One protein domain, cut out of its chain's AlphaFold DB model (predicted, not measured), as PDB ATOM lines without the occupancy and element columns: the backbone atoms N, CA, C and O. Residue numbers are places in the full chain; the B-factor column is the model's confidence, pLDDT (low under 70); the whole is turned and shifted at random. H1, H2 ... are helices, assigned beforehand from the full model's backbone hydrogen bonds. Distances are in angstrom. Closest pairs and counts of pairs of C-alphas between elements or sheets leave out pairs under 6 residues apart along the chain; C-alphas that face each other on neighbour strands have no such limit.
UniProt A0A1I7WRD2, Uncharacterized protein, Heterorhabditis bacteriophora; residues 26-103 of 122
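This is residues 26 to 103 of the 122 residues of an uncharacterized protein of Heterorhabditis bacteriophora (UniProt A0A1I7WRD2). One long helix, H1, packs with residues 43 to 57 on H3, which forms a helical hairpin with H2; residues 27 to 33 and 35 to 42 stick out at one end and 97 to 103 at the other. The printed part has 78 residues with three named helices, H1, H2, H3 in chain order, and no named strand: all helix. It is loose, a rod of 59 by 25 by 16 A, with a radius of gyration of the C-alphas of 16.6 A.

Start with H1, residues 28 to 58: with residues 43 to 57 alone it touches H3, residues 82 to 103, the same way at a shallow tilt of 29 degrees; look at their closest C-alphas, Ala 54 and Leu 89, 6.4 A apart. H2, residues 63 to 74, is close to H1 but not clearly touching, its closest C-alphas being those of Met 58 and Ser 66, 5.9 A. H2 touches residues 85 to 92 of H3 alone, opposite ways at a shallow tilt of 17 degrees, closest at C-alphas Cys 72 and Cys 88, 5.9 A. In H1, H2 and H3 every O i to N i+4 pair is within hydrogen-bond range.

Find C-alpha 28 at (-34.146, 55.822, 15.548); H1 runs 44.5 A from there. H2 spans 16.4 A. H3 runs 31.6 A to C-alpha 103 at (-43.562, 36.797, 68.190).

The C-alphas farthest apart, Gly 27 and Tyr 103, are 58.8 A apart. The printed part has no cut; the link H1 to H2 is tight, H2 to H3 short. Residues 26 and 103 have pLDDT under 70.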
ATOM      1  N   LEU A  26     -40.227  59.774  16.014       66.75
ATOM      2  CA  LEU A  26     -38.886  59.863  16.554       66.75
ATOM      3  C   LEU A  26     -37.963  59.015  15.676       66.75
ATOM      4  O   LEU A  26     -38.062  57.788  15.656       66.75
ATOM      5  N   GLY A  27     -37.054  59.670  14.949       76.00
ATOM      6  CA  GLY A  27     -35.975  58.969  14.257       76.00
ATOM      7  C   GLY A  27     -35.248  58.030  15.226       76.00
ATOM      8  O   GLY A  27     -35.137  58.335  16.418       76.00
ATOM      9  N   LYS A  28     -34.762  56.885  14.727       81.44
ATOM     10  CA  LYS A  28     -34.146  55.822  15.548       81.44
ATOM     11  C   LYS A  28     -33.104  56.374  16.535       81.44
ATOM     12  O   LYS A  28     -33.129  56.019  17.709       81.44
ATOM     13  N   ASP A  29     -32.298  57.341  16.101       82.38
ATOM     14  CA  ASP A  29     -31.261  57.983  16.919       82.38
ATOM     15  C   ASP A  29     -31.819  58.804  18.091       82.38
ATOM     16  O   ASP A  29     -31.238  58.853  19.177       82.38
ATOM     17  N   HIS A  30     -32.959  59.468  17.894       81.88
ATOM     18  CA  HIS A  30     -33.629  60.234  18.944       81.88
ATOM     19  C   HIS A  30     -34.324  59.307  19.945       81.88
ATOM     20  O   HIS A  30     -34.310  59.582  21.147       81.88
ATOM     21  N   PHE A  31     -34.869  58.186  19.470       88.69
ATOM     22  CA  PHE A  31     -35.448  57.157  20.330       88.69
ATOM     23  C   PHE A  31     -34.398  56.477  21.207       88.69
ATOM     24  O   PHE A  31     -34.608  56.353  22.413       88.69
ATOM     25  N   GLU A  32     -33.238  56.125  20.650       89.44
ATOM     26  CA  GLU A  32     -32.106  55.563  21.399       89.44
ATOM     27  C   GLU A  32     -31.660  56.507  22.532       89.44
ATOM     28  O   GLU A  32     -31.471  56.097  23.682       89.44
ATOM     29  N   LYS A  33     -31.566  57.811  22.236       87.56
ATOM     30  CA  LYS A  33     -31.218  58.843  23.225       87.56
ATOM     31  C   LYS A  33     -32.266  58.959  24.331       87.56
ATOM     32  O   LYS A  33     -31.899  58.955  25.507       87.56
ATOM     33  N   LEU A  34     -33.554  59.025  23.983       88.62
ATOM     34  CA  LEU A  34     -34.627  59.070  24.983       88.62
ATOM     35  C   LEU A  34     -34.661  57.806  25.842       88.62
ATOM     36  O   LEU A  34     -34.811  57.904  27.059       88.62
ATOM     37  N   LYS A  35     -34.466  56.633  25.236       90.56
ATOM     38  CA  LYS A  35     -34.384  55.353  25.944       90.56
ATOM     39  C   LYS A  35     -33.267  55.371  26.987       90.56
ATOM     40  O   LYS A  35     -33.507  54.988  28.130       90.56
ATOM     41  N   ASN A  36     -32.083  55.873  26.635       91.06
ATOM     42  CA  ASN A  36     -30.967  55.987  27.575       91.06
ATOM     43  C   ASN A  36     -31.250  56.969  28.717       91.06
ATOM     44  O   ASN A  36     -30.971  56.658  29.877       91.06
ATOM     45  N   ILE A  37     -31.844  58.130  28.422       91.50
ATOM     46  CA  ILE A  37     -32.244  59.100  29.455       91.50
ATOM     47  C   ILE A  37     -33.253  58.461  30.413       91.50
ATOM     48  O   ILE A  37     -33.063  58.502  31.631       91.50
ATOM     49  N   HIS A  38     -34.282  57.812  29.871       91.81
ATOM     50  CA  HIS A  38     -35.310  57.147  30.662       91.81
ATOM     51  C   HIS A  38     -34.722  56.025  31.524       91.81
ATOM     52  O   HIS A  38     -35.036  55.928  32.708       91.81
ATOM     53  N   PHE A  39     -33.816  55.212  30.973       90.19
ATOM     54  CA  PHE A  39     -33.166  54.136  31.717       90.19
ATOM     55  C   PHE A  39     -32.292  54.668  32.860       90.19
ATOM     56  O   PHE A  39     -32.307  54.118  33.966       90.19
ATOM     57  N   ASN A  40     -31.579  55.773  32.634       89.38
ATOM     58  CA  ASN A  40     -30.792  56.433  33.671       89.38
ATOM     59  C   ASN A  40     -31.683  56.988  34.792       89.38
ATOM     60  O   ASN A  40     -31.400  56.759  35.971       89.38
ATOM     61  N   TRP A  41     -32.781  57.666  34.447       90.19
ATOM     62  CA  TRP A  41     -33.741  58.185  35.427       90.19
ATOM     63  C   TRP A  41     -34.437  57.074  36.211       90.19
ATOM     64  O   TRP A  41     -34.545  57.161  37.437       90.19
ATOM     65  N   TYR A  42     -34.853  56.008  35.527       90.56
ATOM     66  CA  TYR A  42     -35.413  54.813  36.149       90.56
ATOM     67  C   TYR A  42     -34.427  54.211  37.156       90.56
ATOM     68  O   TYR A  42     -34.751  54.052  38.333       90.56
ATOM     69  N   THR A  43     -33.185  53.977  36.728       88.75
ATOM     70  CA  THR A  43     -32.128  53.405  37.571       88.75
ATOM     71  C   THR A  43     -31.869  54.257  38.811       88.75
ATOM     72  O   THR A  43     -31.780  53.724  39.917       88.75
ATOM     73  N   PHE A  44     -31.782  55.579  38.656       90.12
ATOM     74  CA  PHE A  44     -31.587  56.495  39.780       90.12
ATOM     75  C   PHE A  44     -32.756  56.444  40.773       90.12
ATOM     76  O   PHE A  44     -32.545  56.332  41.983       90.12
ATOM     77  N   SER A  45     -33.985  56.466  40.260       93.69
ATOM     78  CA  SER A  45     -35.201  56.450  41.077       93.69
ATOM     79  C   SER A  45     -35.315  55.161  41.892       93.69
ATOM     80  O   SER A  45     -35.554  55.209  43.099       93.69
ATOM     81  N   ILE A  46     -35.063  54.005  41.270       93.38
ATOM     82  CA  ILE A  46     -35.101  52.720  41.975       93.38
ATOM     83  C   ILE A  46     -33.970  52.618  43.004       93.38
ATOM     84  O   ILE A  46     -34.214  52.189  44.131       93.38
ATOM     85  N   LYS A  47     -32.753  53.071  42.680       90.38
ATOM     86  CA  LYS A  47     -31.644  53.112  43.650       90.38
ATOM     87  C   LYS A  47     -31.995  53.939  44.884       90.38
ATOM     88  O   LYS A  47     -31.729  53.503  46.002       90.38
ATOM     89  N   ALA A  48     -32.630  55.095  44.699       94.06
ATOM     90  CA  ALA A  48     -33.076  55.929  45.811       94.06
ATOM     91  C   ALA A  48     -34.115  55.211  46.693       94.06
ATOM     92  O   ALA A  48     -34.022  55.277  47.920       94.06
ATOM     93  N   LEU A  49     -35.062  54.484  46.090       95.88
ATOM     94  CA  LEU A  49     -36.047  53.683  46.827       95.88
ATOM     95  C   LEU A  49     -35.391  52.538  47.608       95.88
ATOM     96  O   LEU A  49     -35.678  52.359  48.794       95.88
ATOM     97  N   LEU A  50     -34.475  51.795  46.981       94.56
ATOM     98  CA  LEU A  50     -33.741  50.714  47.643       94.56
ATOM     99  C   LEU A  50     -32.885  51.245  48.798       94.56
ATOM    100  O   LEU A  50     -32.872  50.647  49.871       94.56
ATOM    101  N   ALA A  51     -32.237  52.400  48.631       93.38
ATOM    102  CA  ALA A  51     -31.464  53.038  49.694       93.38
ATOM    103  C   ALA A  51     -32.343  53.446  50.889       93.38
ATOM    104  O   ALA A  51     -31.974  53.207  52.042       93.38
ATOM    105  N   GLN A  52     -33.524  54.019  50.634       96.12
ATOM    106  CA  GLN A  52     -34.485  54.347  51.693       96.12
ATOM    107  C   GLN A  52     -34.968  53.087  52.422       96.12
ATOM    108  O   GLN A  52     -34.957  53.046  53.652       96.12
ATOM    109  N   MET A  53     -35.306  52.031  51.679       95.44
ATOM    110  CA  MET A  53     -35.691  50.742  52.253       95.44
ATOM    111  C   MET A  53     -34.569  50.129  53.101       95.44
ATOM    112  O   MET A  53     -34.828  49.672  54.213       95.44
ATOM    113  N   ALA A  54     -33.327  50.143  52.616       94.69
ATOM    114  CA  ALA A  54     -32.170  49.643  53.351       94.69
ATOM    115  C   ALA A  54     -31.972  50.402  54.671       94.69
ATOM    116  O   ALA A  54     -31.776  49.783  55.716       94.69
ATOM    117  N   LYS A  55     -32.097  51.736  54.650       95.00
ATOM    118  CA  LYS A  55     -32.018  52.577  55.855       95.00
ATOM    119  C   LYS A  55     -33.106  52.225  56.868       95.00
ATOM    120  O   LYS A  55     -32.831  52.143  58.063       95.00
ATOM    121  N   ASP A  56     -34.328  52.001  56.402       95.62
ATOM    122  CA  ASP A  56     -35.445  51.618  57.266       95.62
ATOM    123  C   ASP A  56     -35.302  50.209  57.842       95.62
ATOM    124  O   ASP A  56     -35.729  49.971  58.974       95.62
ATOM    125  N   LEU A  57     -34.701  49.284  57.092       94.69
ATOM    126  CA  LEU A  57     -34.367  47.949  57.579       94.69
ATOM    127  C   LEU A  57     -33.262  48.010  58.637       94.69
ATOM    128  O   LEU A  57     -33.451  47.461  59.717       94.69
ATOM    129  N   MET A  58     -32.176  48.749  58.395       93.31
ATOM    130  CA  MET A  58     -31.073  48.914  59.357       93.31
ATOM    131  C   MET A  58     -31.535  49.417  60.730       93.31
ATOM    132  O   MET A  58     -30.988  49.014  61.746       93.31
ATOM    133  N   LYS A  59     -32.566  50.268  60.781       93.62
ATOM    134  CA  LYS A  59     -33.140  50.760  62.046       93.62
ATOM    135  C   LYS A  59     -33.929  49.705  62.830       93.62
ATOM    136  O   LYS A  59     -34.209  49.911  64.005       93.62
ATOM    137  N   LYS A  60     -34.390  48.643  62.165       92.06
ATOM    138  CA  LYS A  60     -35.309  47.637  62.725       92.06
ATOM    139  C   LYS A  60     -34.642  46.284  62.963       92.06
ATOM    140  O   LYS A  60     -35.227  45.451  63.647       92.06
ATOM    141  N   LEU A  61     -33.490  46.046  62.344       91.44
ATOM    142  CA  LEU A  61     -32.721  44.814  62.472       91.44
ATOM    143  C   LEU A  61     -31.839  44.862  63.720       91.44
ATOM    144  O   LEU A  61     -31.334  45.916  64.099       91.44
ATOM    145  N   ASP A  62     -31.602  43.700  64.317       91.06
ATOM    146  CA  ASP A  62     -30.547  43.527  65.308       91.06
ATOM    147  C   ASP A  62     -29.154  43.577  64.642       91.06
ATOM    148  O   ASP A  62     -29.009  43.607  63.411       91.06
ATOM    149  N   LYS A  63     -28.098  43.580  65.463       91.19
ATOM    150  CA  LYS A  63     -26.712  43.716  64.994       91.19
ATOM    151  C   LYS A  63     -26.300  42.587  64.041       91.19
ATOM    152  O   LYS A  63     -25.648  42.867  63.035       91.19
ATOM    153  N   ALA A  64     -26.672  41.337  64.322       90.31
ATOM    154  CA  ALA A  64     -26.288  40.196  63.493       90.31
ATOM    155  C   ALA A  64     -27.016  40.234  62.145       90.31
ATOM    156  O   ALA A  64     -26.380  40.148  61.091       90.31
ATOM    157  N   SER A  65     -28.329  40.473  62.157       90.94
ATOM    158  CA  SER A  65     -29.109  40.586  60.918       90.94
ATOM    159  C   SER A  65     -28.685  41.781  60.057       90.94
ATOM    160  O   SER A  65     -28.660  41.678  58.828       90.94
ATOM    161  N   SER A  66     -28.285  42.892  60.680       92.88
ATOM    162  CA  SER A  66     -27.725  44.050  59.972       92.88
ATOM    163  C   SER A  66     -26.399  43.714  59.283       92.88
ATOM    164  O   SER A  66     -26.209  44.054  58.114       92.88
ATOM    165  N   MET A  67     -25.496  43.000  59.964       93.94
ATOM    166  CA  MET A  67     -24.230  42.552  59.372       93.94
ATOM    167  C   MET A  67     -24.457  41.596  58.198       93.94
ATOM    168  O   MET A  67     -23.801  41.743  57.167       93.94
ATOM    169  N   ASN A  68     -25.431  40.688  58.302       93.69
ATOM    170  CA  ASN A  68     -25.802  39.788  57.207       93.69
ATOM    171  C   ASN A  68     -26.337  40.550  55.987       93.69
ATOM    172  O   ASN A  68     -25.954  40.248  54.856       93.69
ATOM    173  N   MET A  69     -27.178  41.568  56.202       93.62
ATOM    174  CA  MET A  69     -27.671  42.409  55.109       93.62
ATOM    175  C   MET A  69     -26.522  43.162  54.424       93.62
ATOM    176  O   MET A  69     -26.427  43.149  53.198       93.62
ATOM    177  N   ILE A  70     -25.611  43.764  55.196       93.88
ATOM    178  CA  ILE A  70     -24.429  44.458  54.655       93.88
ATOM    179  C   ILE A  70     -23.527  43.487  53.884       93.88
ATOM    180  O   ILE A  70     -23.044  43.826  52.805       93.88
ATOM    181  N   ALA A  71     -23.307  42.281  54.407       94.44
ATOM    182  CA  ALA A  71     -22.506  41.260  53.739       94.44
ATOM    183  C   ALA A  71     -23.133  40.820  52.409       94.44
ATOM    184  O   ALA A  71     -22.407  40.631  51.437       94.44
ATOM    185  N   CYS A  72     -24.464  40.705  52.343       93.81
ATOM    186  CA  CYS A  72     -25.184  40.440  51.097       93.81
ATOM    187  C   CYS A  72     -24.944  41.561  50.075       93.81
ATOM    188  O   CYS A  72     -24.513  41.296  48.958       93.81
ATOM    189  N   LEU A  73     -25.115  42.821  50.494       91.81
ATOM    190  CA  LEU A  73     -24.924  43.986  49.625       91.81
ATOM    191  C   LEU A  73     -23.475  44.138  49.131       91.81
ATOM    192  O   LEU A  73     -23.261  44.539  47.993       91.81
ATOM    193  N   LYS A  74     -22.473  43.787  49.948       90.88
ATOM    194  CA  LYS A  74     -21.049  43.853  49.568       90.88
ATOM    195  C   LYS A  74     -20.644  42.868  48.469       90.88
ATOM    196  O   LYS A  74     -19.613  43.080  47.841       90.88
ATOM    197  N   LYS A  75     -21.404  41.790  48.252       89.50
ATOM    198  CA  LYS A  75     -21.108  40.792  47.207       89.50
ATOM    199  C   LYS A  75     -21.461  41.276  45.801       89.50
ATOM    200  O   LYS A  75     -21.053  40.653  44.827       89.50
ATOM    201  N   ILE A  76     -22.221  42.361  45.698       88.81
ATOM    202  CA  ILE A  76     -22.683  42.903  44.428       88.81
ATOM    203  C   ILE A  76     -21.535  43.708  43.813       88.81
ATOM    204  O   ILE A  76     -21.182  44.778  44.308       88.81
ATOM    205  N   SER A  77     -20.925  43.167  42.758       76.75
ATOM    206  CA  SER A  77     -19.783  43.778  42.066       76.75
ATOM    207  C   SER A  77     -20.192  44.958  41.183       76.75
ATOM    208  O   SER A  77     -19.471  45.952  41.115       76.75
ATOM    209  N   ASP A  78     -21.361  44.880  40.541       81.12
ATOM    210  CA  ASP A  78     -21.906  45.968  39.733       81.12
ATOM    211  C   ASP A  78     -22.935  46.782  40.522       81.12
ATOM    212  O   ASP A  78     -24.046  46.344  40.808       81.12
ATOM    213  N   THR A  79     -22.596  48.037  40.809       70.81
ATOM    214  CA  THR A  79     -23.510  48.991  41.455       70.81
ATOM    215  C   THR A  79     -24.771  49.295  40.635       70.81
ATOM    216  O   THR A  79     -25.684  49.957  41.137       70.81
ATOM    217  N   LYS A  80     -24.834  48.895  39.360       71.44
ATOM    218  CA  LYS A  80     -26.032  48.968  38.511       71.44
ATOM    219  C   LYS A  80     -26.948  47.755  38.673       71.44
ATOM    220  O   LYS A  80     -28.077  47.823  38.192       71.44
ATOM    221  N   ASP A  81     -26.525  46.708  39.382       82.50
ATOM    222  CA  ASP A  81     -27.355  45.535  39.634       82.50
ATOM    223  C   ASP A  81     -28.401  45.810  40.727       82.50
ATOM    224  O   ASP A  81     -28.256  45.544  41.926       82.50
ATOM    225  N   ILE A  82     -29.498  46.402  40.265       89.69
ATOM    226  CA  ILE A  82     -30.695  46.677  41.055       89.69
ATOM    227  C   ILE A  82     -31.330  45.370  41.548       89.69
ATOM    228  O   ILE A  82     -31.894  45.349  42.642       89.69
ATOM    229  N   SER A  83     -31.257  44.300  40.754       91.75
ATOM    230  CA  SER A  83     -31.965  43.047  41.019       91.75
ATOM    231  C   SER A  83     -31.383  42.348  42.241       91.75
ATOM    232  O   SER A  83     -32.110  42.073  43.197       91.75
ATOM    233  N   GLU A  84     -30.066  42.148  42.266       91.56
ATOM    234  CA  GLU A  84     -29.388  41.524  43.406       91.56
ATOM    235  C   GLU A  84     -29.488  42.388  44.666       91.56
ATOM    236  O   GLU A  84     -29.765  41.885  45.760       91.56
ATOM    237  N   THR A  85     -29.396  43.712  44.507       93.25
ATOM    238  CA  THR A  85     -29.615  44.653  45.614       93.25
ATOM    239  C   THR A  85     -31.016  44.476  46.201       93.25
ATOM    240  O   THR A  85     -31.179  44.342  47.417       93.25
ATOM    241  N   ALA A  86     -32.044  44.434  45.350       95.38
ATOM    242  CA  ALA A  86     -33.426  44.247  45.775       95.38
ATOM    243  C   ALA A  86     -33.639  42.887  46.452       95.38
ATOM    244  O   ALA A  86     -34.293  42.837  47.496       95.38
ATOM    245  N   LYS A  87     -33.056  41.802  45.924       95.31
ATOM    246  CA  LYS A  87     -33.130  40.461  46.529       95.31
ATOM    247  C   LYS A  87     -32.594  40.457  47.957       95.31
ATOM    248  O   LYS A  87     -33.309  40.012  48.855       95.31
ATOM    249  N   CYS A  88     -31.399  41.011  48.186       94.81
ATOM    250  CA  CYS A  88     -30.824  41.124  49.531       94.81
ATOM    251  C   CYS A  88     -31.795  41.821  50.498       94.81
ATOM    252  O   CYS A  88     -32.099  41.295  51.570       94.81
ATOM    253  N   LEU A  89     -32.341  42.976  50.102       95.56
ATOM    254  CA  LEU A  89     -33.247  43.753  50.954       95.56
ATOM    255  C   LEU A  89     -34.594  43.050  51.189       95.56
ATOM    256  O   LEU A  89     -35.142  43.115  52.293       95.56
ATOM    257  N   LEU A  90     -35.146  42.377  50.177       96.06
ATOM    258  CA  LEU A  90     -36.421  41.661  50.276       96.06
ATOM    259  C   LEU A  90     -36.323  40.433  51.181       96.06
ATOM    260  O   LEU A  90     -37.211  40.232  52.012       96.06
ATOM    261  N   ILE A  91     -35.240  39.657  51.082       94.81
ATOM    262  CA  ILE A  91     -34.984  38.517  51.975       94.81
ATOM    263  C   ILE A  91     -34.894  39.008  53.422       94.81
ATOM    264  O   ILE A  91     -35.588  38.494  54.300       94.81
ATOM    265  N   THR A  92     -34.115  40.063  53.671       94.44
ATOM    266  CA  THR A  92     -33.996  40.653  55.007       94.44
ATOM    267  C   THR A  92     -35.340  41.158  55.538       94.44
ATOM    268  O   THR A  92     -35.685  40.902  56.695       94.44
ATOM    269  N   LYS A  93     -36.144  41.824  54.700       95.19
ATOM    270  CA  LYS A  93     -37.496  42.273  55.065       95.19
ATOM    271  C   LYS A  93     -38.421  41.102  55.399       95.19
ATOM    272  O   LYS A  93     -39.158  41.191  56.379       95.19
ATOM    273  N   SER A  94     -38.388  40.033  54.605       94.19
ATOM    274  CA  SER A  94     -39.187  38.823  54.823       94.19
ATOM    275  C   SER A  94     -38.844  38.176  56.166       94.19
ATOM    276  O   SER A  94     -39.728  37.957  56.993       94.19
ATOM    277  N   ASN A  95     -37.552  38.000  56.452       91.50
ATOM    278  CA  ASN A  95     -37.084  37.440  57.720       91.50
ATOM    279  C   ASN A  95     -37.536  38.286  58.917       91.50
ATOM    280  O   ASN A  95     -38.072  37.751  59.885       91.50
ATOM    281  N   LEU A  96     -37.412  39.613  58.821       91.25
ATOM    282  CA  LEU A  96     -37.888  40.530  59.857       91.25
ATOM    283  C   LEU A  96     -39.407  40.409  60.088       91.25
ATOM    284  O   LEU A  96     -39.871  40.494  61.225       91.25
ATOM    285  N   GLN A  97     -40.199  40.220  59.029       90.50
ATOM    286  CA  GLN A  97     -41.645  40.010  59.148       90.50
ATOM    287  C   GLN A  97     -41.985  38.653  59.763       90.50
ATOM    288  O   GLN A  97     -42.901  38.585  60.579       90.50
ATOM    289  N   ASN A  98     -41.249  37.600  59.416       88.44
ATOM    290  CA  ASN A  98     -41.448  36.269  59.983       88.44
ATOM    291  C   ASN A  98     -41.159  36.266  61.485       88.44
ATOM    292  O   ASN A  98     -41.998  35.808  62.249       88.44
ATOM    293  N   VAL A  99     -40.062  36.892  61.925       85.75
ATOM    294  CA  VAL A  99     -39.757  37.059  63.358       85.75
ATOM    295  C   VAL A  99     -40.888  37.796  64.086       85.75
ATOM    296  O   VAL A  99     -41.324  37.362  65.150       85.75
ATOM    297  N   LYS A 100     -41.426  38.872  63.496       86.12
ATOM    298  CA  LYS A 100     -42.570  39.601  64.074       86.12
ATOM    299  C   LYS A 100     -43.835  38.749  64.161       86.12
ATOM    300  O   LYS A 100     -44.534  38.824  65.166       86.12
ATOM    301  N   LYS A 101     -44.130  37.952  63.131       83.81
ATOM    302  CA  LYS A 101     -45.284  37.044  63.120       83.81
ATOM    303  C   LYS A 101     -45.135  35.951  64.175       83.81
ATOM    304  O   LYS A 101     -46.071  35.751  64.935       83.81
ATOM    305  N   THR A 102     -43.961  35.325  64.273       77.94
ATOM    306  CA  THR A 102     -43.659  34.303  65.288       77.94
ATOM    307  C   THR A 102     -43.779  34.862  66.703       77.94
ATOM    308  O   THR A 102     -44.322  34.202  67.582       77.94
ATOM    309  N   TYR A 103     -43.342  36.104  66.922       68.31
ATOM    310  CA  TYR A 103     -43.562  36.797  68.190       68.31
ATOM    311  C   TYR A 103     -45.061  37.000  68.470       68.31
ATOM    312  O   TYR A 103     -45.540  36.677  69.551       68.31
TER     313      TYR A 103